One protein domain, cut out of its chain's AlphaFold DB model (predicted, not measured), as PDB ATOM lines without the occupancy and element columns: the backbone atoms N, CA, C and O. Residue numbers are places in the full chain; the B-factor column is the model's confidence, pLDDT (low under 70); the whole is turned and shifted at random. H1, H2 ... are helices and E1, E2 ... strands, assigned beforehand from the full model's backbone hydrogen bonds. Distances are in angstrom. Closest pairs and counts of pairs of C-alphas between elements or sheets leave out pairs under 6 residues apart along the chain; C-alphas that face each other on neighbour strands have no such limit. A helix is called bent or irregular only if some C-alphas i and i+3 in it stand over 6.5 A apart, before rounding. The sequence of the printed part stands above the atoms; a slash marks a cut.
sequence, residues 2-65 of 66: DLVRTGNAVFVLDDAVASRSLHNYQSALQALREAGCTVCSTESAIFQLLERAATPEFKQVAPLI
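Overview. This is residues 2 to 65 of the 66 residues of the protein "Isochorismatase domain-containing protein" of Candidatus Rokubacteria bacterium GWA2_70_23 (UniProt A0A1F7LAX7). A short pair of side-by-side strands, E1 and E2, makes the middle of a flat, loose row, with helix H2 to one side of it, H3 to the other and H4 beyond H3. H1 lies off at a corner, joined to the strand pair through E1. The printed part has 64 residues, with four named helices and two named strands in the order H1, E1, H2, E2, H3, H4; the sheet, E1 then E2, is parallel and the class is mostly helix. The whole is loose, with a radius of gyration of the C-alphas of 14.3 A, and spans 39 by 29 by 13 A.

Arrangement. H1, residues 2 to 5, is apart from H2, residues 22 to 34. E1, residues 11 to 13, and E2, residues 38 to 40, are parallel at 25 degrees, with N 12 and O 38 2.8 A apart and N 40 and O 12 3.1 A apart, both within hydrogen-bond range. E1, H2 and E2 form a strand-helix-strand unit, two parallel neighbour strands with a helix between, with a right-handed crossover. The closest C-alphas of H2 and E2 are those of Arg 33 and Val 39, 6.5 A apart. Those of E1 and H3, residues 42 to 50, are Leu 13 and Thr 42, 5.5 A apart. H3 and H4, residues 56 to 64, are close but not clearly touching: their closest C-alphas, of Leu 50 and Phe 58, are 6.5 A apart. They run opposite ways at a shallow tilt of 4 degrees, though the line of H4 is a rough one. Every O i to N i+4 pair is within hydrogen-bond range in H2 and H3, and 3 of 5 in H4; H1 is too short for such a pair.

Along the chain. H1 begins at C-alpha 2, (-50.922, 34.624, 36.526). H2 measures 18.5 A, H3 12.5 A and H4 14.0 A from first to last C-alpha. H4 is irregular, but only just: C-alphas 60 and 63 are 6.7 A apart. It ends at C-alpha 64, (-33.413, 35.226, 11.276).

Size, cuts and confidence. The C-alphas of His 23 and Pro 56, the two farthest apart, are 40.9 A apart. The printed part has no cut, and no link between elements is long. The mean pLDDT of the printed part is 94.2, and no printed residue is under 70.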
ATOM      1  N   ASP A   2     -49.480  34.396  36.698       97.00
ATOM      2  CA  ASP A   2     -50.922  34.624  36.526       97.00
ATOM      3  C   ASP A   2     -51.488  34.056  35.219       97.00
ATOM      4  O   ASP A   2     -52.567  33.482  35.247       97.00
ATOM      5  N   LEU A   3     -50.734  34.102  34.112       97.62
ATOM      6  CA  LEU A   3     -51.147  33.502  32.832       97.62
ATOM      7  C   LEU A   3     -51.391  31.990  32.932       97.62
ATOM      8  O   LEU A   3     -52.359  31.480  32.373       97.62
ATOM      9  N   VAL A   4     -50.546  31.284  33.686       96.88
ATOM     10  CA  VAL A   4     -50.734  29.851  33.943       96.88
ATOM     11  C   VAL A   4     -51.978  29.625  34.802       96.88
ATOM     12  O   VAL A   4     -52.787  28.750  34.513       96.88
ATOM     13  N   ARG A   5     -52.176  30.450  35.840       96.50
ATOM     14  CA  ARG A   5     -53.342  30.356  36.737       96.50
ATOM     15  C   ARG A   5     -54.666  30.617  36.024       96.50
ATOM     16  O   ARG A   5     -55.685  30.090  36.450       96.50
ATOM     17  N   THR A   6     -54.656  31.407  34.954       97.56
ATOM     18  CA  THR A   6     -55.828  31.638  34.100       97.56
ATOM     19  C   THR A   6     -55.988  30.590  32.993       97.56
ATOM     20  O   THR A   6     -56.875  30.731  32.158       97.56
ATOM     21  N   GLY A   7     -55.178  29.524  32.998       96.75
ATOM     22  CA  GLY A   7     -55.310  28.378  32.096       96.75
ATOM     23  C   GLY A   7     -54.631  28.543  30.734       96.75
ATOM     24  O   GLY A   7     -54.887  27.746  29.836       96.75
ATOM     25  N   ASN A   8     -53.775  29.553  30.552       97.81
ATOM     26  CA  ASN A   8     -53.039  29.719  29.299       97.81
ATOM     27  C   ASN A   8     -51.843  28.767  29.231       97.81
ATOM     28  O   ASN A   8     -51.137  28.565  30.220       97.81
ATOM     29  N   ALA A   9     -51.557  28.267  28.028       96.94
ATOM     30  CA  ALA A   9     -50.274  27.646  27.731       96.94
ATOM     31  C   ALA A   9     -49.191  28.735  27.677       96.94
ATOM     32  O   ALA A   9     -49.271  29.658  26.865       96.94
ATOM     33  N   VAL A  10     -48.194  28.648  28.559       97.88
ATOM     34  CA  VAL A  10     -47.129  29.652  28.671       97.88
ATOM     35  C   VAL A  10     -45.808  29.056  28.208       97.88
ATOM     36  O   VAL A  10     -45.342  28.060  28.760       97.88
ATOM     37  N   PHE A  11     -45.190  29.718  27.233       97.94
ATOM     38  CA  PHE A  11     -43.865  29.399  26.719       97.94
ATOM     39  C   PHE A  11     -42.885  30.496  27.140       97.94
ATOM     40  O   PHE A  11     -43.175  31.683  26.992       97.94
ATOM     41  N   VAL A  12     -41.734  30.107  27.682       98.19
ATOM     42  CA  VAL A  12     -40.661  31.015  28.099       98.19
ATOM     43  C   VAL A  12     -39.416  30.691  27.287       98.19
ATOM     44  O   VAL A  12     -38.943  29.556  27.309       98.19
ATOM     45  N   LEU A  13     -38.899  31.698  26.586       97.88
ATOM     46  CA  LEU A  13     -37.705  31.575  25.755       97.88
ATOM     47  C   LEU A  13     -36.464  31.821  26.616       97.88
ATOM     48  O   LEU A  13     -36.248  32.949  27.059       97.88
ATOM     49  N   ASP A  14     -35.695  30.779  26.927       97.62
ATOM     50  CA  ASP A  14     -34.586  30.873  27.887       97.62
ATOM     51  C   ASP A  14     -33.442  31.777  27.404       97.62
ATOM     52  O   ASP A  14     -32.861  32.514  28.201       97.62
ATOM     53  N   ASP A  15     -33.190  31.794  26.102       96.44
ATOM     54  CA  ASP A  15     -32.231  32.656  25.410       96.44
ATOM     55  C   ASP A  15     -32.705  34.109  25.217       96.44
ATOM     56  O   ASP A  15     -31.899  34.974  24.868       96.44
ATOM     57  N   ALA A  16     -33.980  34.407  25.489       97.06
ATOM     58  CA  ALA A  16     -34.564  35.747  25.368       97.06
ATOM     59  C   ALA A  16     -35.032  36.345  26.708       97.06
ATOM     60  O   ALA A  16     -35.724  37.366  26.737       97.06
ATOM     61  N   VAL A  17     -34.643  35.738  27.833       98.12
ATOM     62  CA  VAL A  17     -34.848  36.285  29.183       98.12
ATOM     63  C   VAL A  17     -33.520  36.371  29.926       98.12
ATOM     64  O   VAL A  17     -32.569  35.658  29.627       98.12
ATOM     65  N   ALA A  18     -33.431  37.260  30.913       98.00
ATOM     66  CA  ALA A  18     -32.190  37.470  31.648       98.00
ATOM     67  C   ALA A  18     -32.439  37.822  33.114       98.00
ATOM     68  O   ALA A  18     -33.490  38.328  33.503       98.00
ATOM     69  N   SER A  19     -31.414  37.599  33.930       98.12
ATOM     70  CA  SER A  19     -31.317  38.124  35.288       98.12
ATOM     71  C   SER A  19     -29.874  38.545  35.557       98.12
ATOM     72  O   SER A  19     -28.933  37.966  35.021       98.12
ATOM     73  N   ARG A  20     -29.692  39.547  36.425       98.19
ATOM     74  CA  ARG A  20     -28.362  40.036  36.837       98.19
ATOM     75  C   ARG A  20     -27.532  38.983  37.578       98.19
ATOM     76  O   ARG A  20     -26.316  39.097  37.637       98.19
ATOM     77  N   SER A  21     -28.192  37.991  38.176       98.44
ATOM     78  CA  SER A  21     -27.562  36.863  38.866       98.44
ATOM     79  C   SER A  21     -27.869  35.572  38.119       98.44
ATOM     80  O   SER A  21     -29.041  35.289  37.841       98.44
ATOM     81  N   LEU A  22     -26.824  34.782  37.851       98.06
ATOM     82  CA  LEU A  22     -26.942  33.466  37.223       98.06
ATOM     83  C   LEU A  22     -27.772  32.509  38.085       98.06
ATOM     84  O   LEU A  22     -28.636  31.812  37.562       98.06
ATOM     85  N   HIS A  23     -27.567  32.538  39.405       98.50
ATOM     86  CA  HIS A  23     -28.356  31.739  40.338       98.50
ATOM     87  C   HIS A  23     -29.847  32.072  40.217       98.50
ATOM     88  O   HIS A  23     -30.665  31.185  40.004       98.50
ATOM     89  N   ASN A  24     -30.197  33.362  40.242       98.69
ATOM     90  CA  ASN A  24     -31.594  33.785  40.130       98.69
ATOM     91  C   ASN A  24     -32.201  33.417  38.769       98.69
ATOM     92  O   ASN A  24     -33.363  33.029  38.716       98.69
ATOM     93  N   TYR A  25     -31.428  33.528  37.681       98.56
ATOM     94  CA  TYR A  25     -31.861  33.122  36.341       98.56
ATOM     95  C   TYR A  25     -32.220  31.629  36.311       98.56
ATOM     96  O   TYR A  25     -33.335  31.264  35.941       98.56
ATOM     97  N   GLN A  26     -31.309  30.773  36.779       98.44
ATOM     98  CA  GLN A  26     -31.497  29.322  36.784       98.44
ATOM     99  C   GLN A  26     -32.653  28.902  37.698       98.44
ATOM    100  O   GLN A  26     -33.528  28.145  37.276       98.44
ATOM    101  N   SER A  27     -32.700  29.436  38.920       98.56
ATOM    102  CA  SER A  27     -33.774  29.152  39.873       98.56
ATOM    103  C   SER A  27     -35.142  29.606  39.361       98.56
ATOM    104  O   SER A  27     -36.120  28.881  39.526       98.56
ATOM    105  N   ALA A  28     -35.230  30.764  38.697       98.38
ATOM    106  CA  ALA A  28     -36.486  31.245  38.127       98.38
ATOM    107  C   ALA A  28     -36.972  30.368  36.963       98.38
ATOM    108  O   ALA A  28     -38.154  30.030  36.917       98.38
ATOM    109  N   LEU A  29     -36.082  29.958  36.050       98.50
ATOM    110  CA  LEU A  29     -36.448  29.046  34.961       98.50
ATOM    111  C   LEU A  29     -36.924  27.691  35.489       98.50
ATOM    112  O   LEU A  29     -37.894  27.143  34.971       98.50
ATOM    113  N   GLN A  30     -36.278  27.163  36.530       98.50
ATOM    114  CA  GLN A  30     -36.711  25.924  37.171       98.50
ATOM    115  C   GLN A  30     -38.108  26.068  37.792       98.50
ATOM    116  O   GLN A  30     -38.987  25.257  37.511       98.50
ATOM    117  N   ALA A  31     -38.350  27.145  38.544       98.31
ATOM    118  CA  ALA A  31     -39.660  27.414  39.134       98.31
ATOM    119  C   ALA A  31     -40.765  27.596  38.074       98.31
ATOM    120  O   ALA A  31     -41.904  27.190  38.290       98.31
ATOM    121  N   LEU A  32     -40.447  28.190  36.918       98.31
ATOM    122  CA  LEU A  32     -41.383  28.314  35.795       98.31
ATOM    123  C   LEU A  32     -41.734  26.949  35.191       98.31
ATOM    124  O   LEU A  32     -42.910  26.703  34.931       98.31
ATOM    125  N   ARG A  33     -40.753  26.049  35.025       98.00
ATOM    126  CA  ARG A  33     -41.012  24.666  34.584       98.00
ATOM    127  C   ARG A  33     -41.927  23.930  35.559       98.00
ATOM    128  O   ARG A  33     -42.915  23.340  35.141       98.00
ATOM    129  N   GLU A  34     -41.634  24.008  36.854       98.00
ATOM    130  CA  GLU A  34     -42.437  23.373  37.911       98.00
ATOM    131  C   GLU A  34     -43.855  23.942  37.999       98.00
ATOM    132  O   GLU A  34     -44.800  23.221  38.314       98.00
ATOM    133  N   ALA A  35     -44.023  25.222  37.670       97.19
ATOM    134  CA  ALA A  35     -45.332  25.848  37.584       97.19
ATOM    135  C   ALA A  35     -46.125  25.452  36.328       97.19
ATOM    136  O   ALA A  35     -47.277  25.857  36.219       97.19
ATOM    137  N   GLY A  36     -45.553  24.680  35.399       97.00
ATOM    138  CA  GLY A  36     -46.226  24.212  34.185       97.00
ATOM    139  C   GLY A  36     -45.969  25.057  32.936       97.00
ATOM    140  O   GLY A  36     -46.650  24.867  31.931       97.00
ATOM    141  N   CYS A  37     -45.000  25.978  32.961       98.31
ATOM    142  CA  CYS A  37     -44.545  26.647  31.743       98.31
ATOM    143  C   CYS A  37     -43.642  25.718  30.919       98.31
ATOM    144  O   CYS A  37     -42.779  25.024  31.461       98.31
ATOM    145  N   THR A  38     -43.743  25.796  29.596       97.88
ATOM    146  CA  THR A  38     -42.738  25.224  28.695       97.88
ATOM    147  C   THR A  38     -41.571  26.195  28.578       97.88
ATOM    148  O   THR A  38     -41.759  27.350  28.209       97.88
ATOM    149  N   VAL A  39     -40.355  25.743  28.883       98.12
ATOM    150  CA  VAL A  39     -39.134  26.539  28.687       98.12
ATOM    151  C   VAL A  39     -38.342  25.946  27.528       98.12
ATOM    152  O   VAL A  39     -37.971  24.773  27.592       98.12
ATOM    153  N   CYS A  40     -38.088  26.738  26.490       97.38
ATOM    154  CA  CYS A  40     -37.366  26.332  25.280       97.38
ATOM    155  C   CYS A  40     -36.528  27.495  24.727       97.38
ATOM    156  O   CYS A  40     -36.654  28.610  25.217       97.38
ATOM    157  N   SER A  41     -35.715  27.261  23.696       96.50
ATOM    158  CA  SER A  41     -35.021  28.347  22.989       96.50
ATOM    159  C   SER A  41     -35.947  29.077  22.013       96.50
ATOM    160  O   SER A  41     -36.991  28.547  21.609       96.50
ATOM    161  N   THR A  42     -35.539  30.271  21.580       94.62
ATOM    162  CA  THR A  42     -36.216  31.035  20.524       94.62
ATOM    163  C   THR A  42     -36.300  30.226  19.228       94.62
ATOM    164  O   THR A  42     -37.366  30.147  18.618       94.62
ATOM    165  N   GLU A  43     -35.215  29.547  18.844       92.19
ATOM    166  CA  GLU A  43     -35.183  28.651  17.680       92.19
ATOM    167  C   GLU A  43     -36.227  27.534  17.788       92.19
ATOM    168  O   GLU A  43     -37.044  27.341  16.885       92.19
ATOM    169  N   SER A  44     -36.250  26.835  18.928       93.06
ATOM    170  CA  SER A  44     -37.179  25.728  19.156       93.06
ATOM    171  C   SER A  44     -38.633  26.190  19.086       93.06
ATOM    172  O   SER A  44     -39.481  25.464  18.567       93.06
ATOM    173  N   ALA A  45     -38.940  27.376  19.616       94.00
ATOM    174  CA  ALA A  45     -40.284  27.938  19.567       94.00
ATOM    175  C   ALA A  45     -40.707  28.273  18.131       94.00
ATOM    176  O   ALA A  45     -41.809  27.917  17.716       94.00
ATOM    177  N   ILE A  46     -39.826  28.902  17.350       91.75
ATOM    178  CA  ILE A  46     -40.121  29.235  15.955       91.75
ATOM    179  C   ILE A  46     -40.328  27.965  15.122       91.75
ATOM    180  O   ILE A  46     -41.283  27.886  14.351       91.75
ATOM    181  N   PHE A  47     -39.485  26.945  15.287       89.88
ATOM    182  CA  PHE A  47     -39.645  25.691  14.549       89.88
ATOM    183  C   PHE A  47     -40.900  24.913  14.948       89.88
ATOM    184  O   PHE A  47     -41.543  24.338  14.071       89.88
ATOM    185  N   GLN A  48     -41.295  24.945  16.223       90.38
ATOM    186  CA  GLN A  48     -42.584  24.396  16.655       90.38
ATOM    187  C   GLN A  48     -43.763  25.106  15.979       90.38
ATOM    188  O   GLN A  48     -44.687  24.434  15.538       90.38
ATOM    189  N   LEU A  49     -43.716  26.437  15.850       90.06
ATOM    190  CA  LEU A  49     -44.770  27.218  15.190       90.06
ATOM    191  C   LEU A  49     -44.840  26.992  13.676       90.06
ATOM    192  O   LEU A  49     -45.918  27.072  13.094       90.06
ATOM    193  N   LEU A  50     -43.701  26.759  13.023       89.88
ATOM    194  CA  LEU A  50     -43.656  26.546  11.575       89.88
ATOM    195  C   LEU A  50     -44.123  25.141  11.170       89.88
ATOM    196  O   LEU A  50     -44.553  24.975  10.030       89.88
ATOM    197  N   GLU A  51     -44.031  24.155  12.075       85.94
ATOM    198  CA  GLU A  51     -44.419  22.733  11.949       85.94
ATOM    199  C   GLU A  51     -43.738  21.927  10.822       85.94
ATOM    200  O   GLU A  51     -43.517  20.721  10.952       85.94
ATOM    201  N   ARG A  52     -43.400  22.559   9.694       83.88
ATOM    202  CA  ARG A  52     -42.852  21.947   8.483       83.88
ATOM    203  C   ARG A  52     -41.691  22.770   7.942       83.88
ATOM    204  O   ARG A  52     -41.802  23.967   7.691       83.88
ATOM    205  N   ALA A  53     -40.584  22.087   7.679       80.56
ATOM    206  CA  ALA A  53     -39.431  22.682   7.018       80.56
ATOM    207  C   ALA A  53     -39.695  22.956   5.524       80.56
ATOM    208  O   ALA A  53     -40.581  22.366   4.903       80.56
ATOM    209  N   ALA A  54     -38.864  23.826   4.940       82.19
ATOM    210  CA  ALA A  54     -38.824  24.150   3.509       82.19
ATOM    211  C   ALA A  54     -40.103  24.773   2.905       82.19
ATOM    212  O   ALA A  54     -40.183  24.929   1.681       82.19
ATOM    213  N   THR A  55     -41.060  25.190   3.735       88.56
ATOM    214  CA  THR A  55     -42.189  26.029   3.311       88.56
ATOM    215  C   THR A  55     -41.715  27.444   2.939       88.56
ATOM    216  O   THR A  55     -40.610  27.847   3.328       88.56
ATOM    217  N   PRO A  56     -42.493  28.217   2.159       89.88
ATOM    218  CA  PRO A  56     -42.179  29.620   1.888       89.88
ATOM    219  C   PRO A  56     -41.948  30.436   3.167       89.88
ATOM    220  O   PRO A  56     -40.996  31.210   3.228       89.88
ATOM    221  N   GLU A  57     -42.756  30.206   4.201       86.75
ATOM    222  CA  GLU A  57     -42.666  30.861   5.508       86.75
ATOM    223  C   GLU A  57     -41.375  30.457   6.226       86.75
ATOM    224  O   GLU A  57     -40.630  31.314   6.703       86.75
ATOM    225  N   PHE A  58     -41.036  29.163   6.215       86.62
ATOM    226  CA  PHE A  58     -39.778  28.675   6.776       86.62
ATOM    227  C   PHE A  58     -38.572  29.335   6.102       86.62
ATOM    228  O   PHE A  58     -37.655  29.780   6.780       86.62
ATOM    229  N   LYS A  59     -38.576  29.460   4.769       85.31
ATOM    230  CA  LYS A  59     -37.480  30.107   4.025       85.31
ATOM    231  C   LYS A  59     -37.331  31.595   4.349       85.31
ATOM    232  O   LYS A  59     -36.230  32.119   4.210       85.31
ATOM    233  N   GLN A  60     -38.406  32.266   4.763       89.06
ATOM    234  CA  GLN A  60     -38.370  33.672   5.177       89.06
ATOM    235  C   GLN A  60     -37.842  33.846   6.604       89.06
ATOM    236  O   GLN A  60     -37.138  34.816   6.871       89.06
ATOM    237  N   VAL A  61     -38.168  32.918   7.509       87.06
ATOM    238  CA  VAL A  61     -37.820  33.031   8.935       87.06
ATOM    239  C   VAL A  61     -36.480  32.374   9.268       87.06
ATOM    240  O   VAL A  61     -35.757  32.889  10.114       87.06
ATOM    241  N   ALA A  62     -36.099  31.291   8.587       83.81
ATOM    242  CA  ALA A  62     -34.836  30.588   8.826       83.81
ATOM    243  C   ALA A  62     -33.590  31.502   8.823       83.81
ATOM    244  O   ALA A  62     -32.744  31.307   9.688       83.81
ATOM    245  N   PRO A  63     -33.465  32.533   7.957       88.75
ATOM    246  CA  PRO A  63     -32.331  33.463   8.004       88.75
ATOM    247  C   PRO A  63     -32.259  34.341   9.265       88.75
ATOM    248  O   PRO A  63     -31.223  34.954   9.517       88.75
ATOM    249  N   LEU A  64     -33.354  34.460  10.026       86.62
ATOM    250  CA  LEU A  64     -33.413  35.226  11.276       86.62
ATOM    251  C   LEU A  64     -32.898  34.423  12.481       86.62
ATOM    252  O   LEU A  64     -32.646  35.005  13.535       86.62
ATOM    253  N   ILE A  65     -32.744  33.110  12.322       83.38
ATOM    254  CA  ILE A  65     -32.236  32.181  13.332       83.38
ATOM    255  C   ILE A  65     -30.765  31.885  13.001       83.38
ATOM    256  O   ILE A  65     -30.421  31.728  11.828       83.38
TER     257      ILE A  65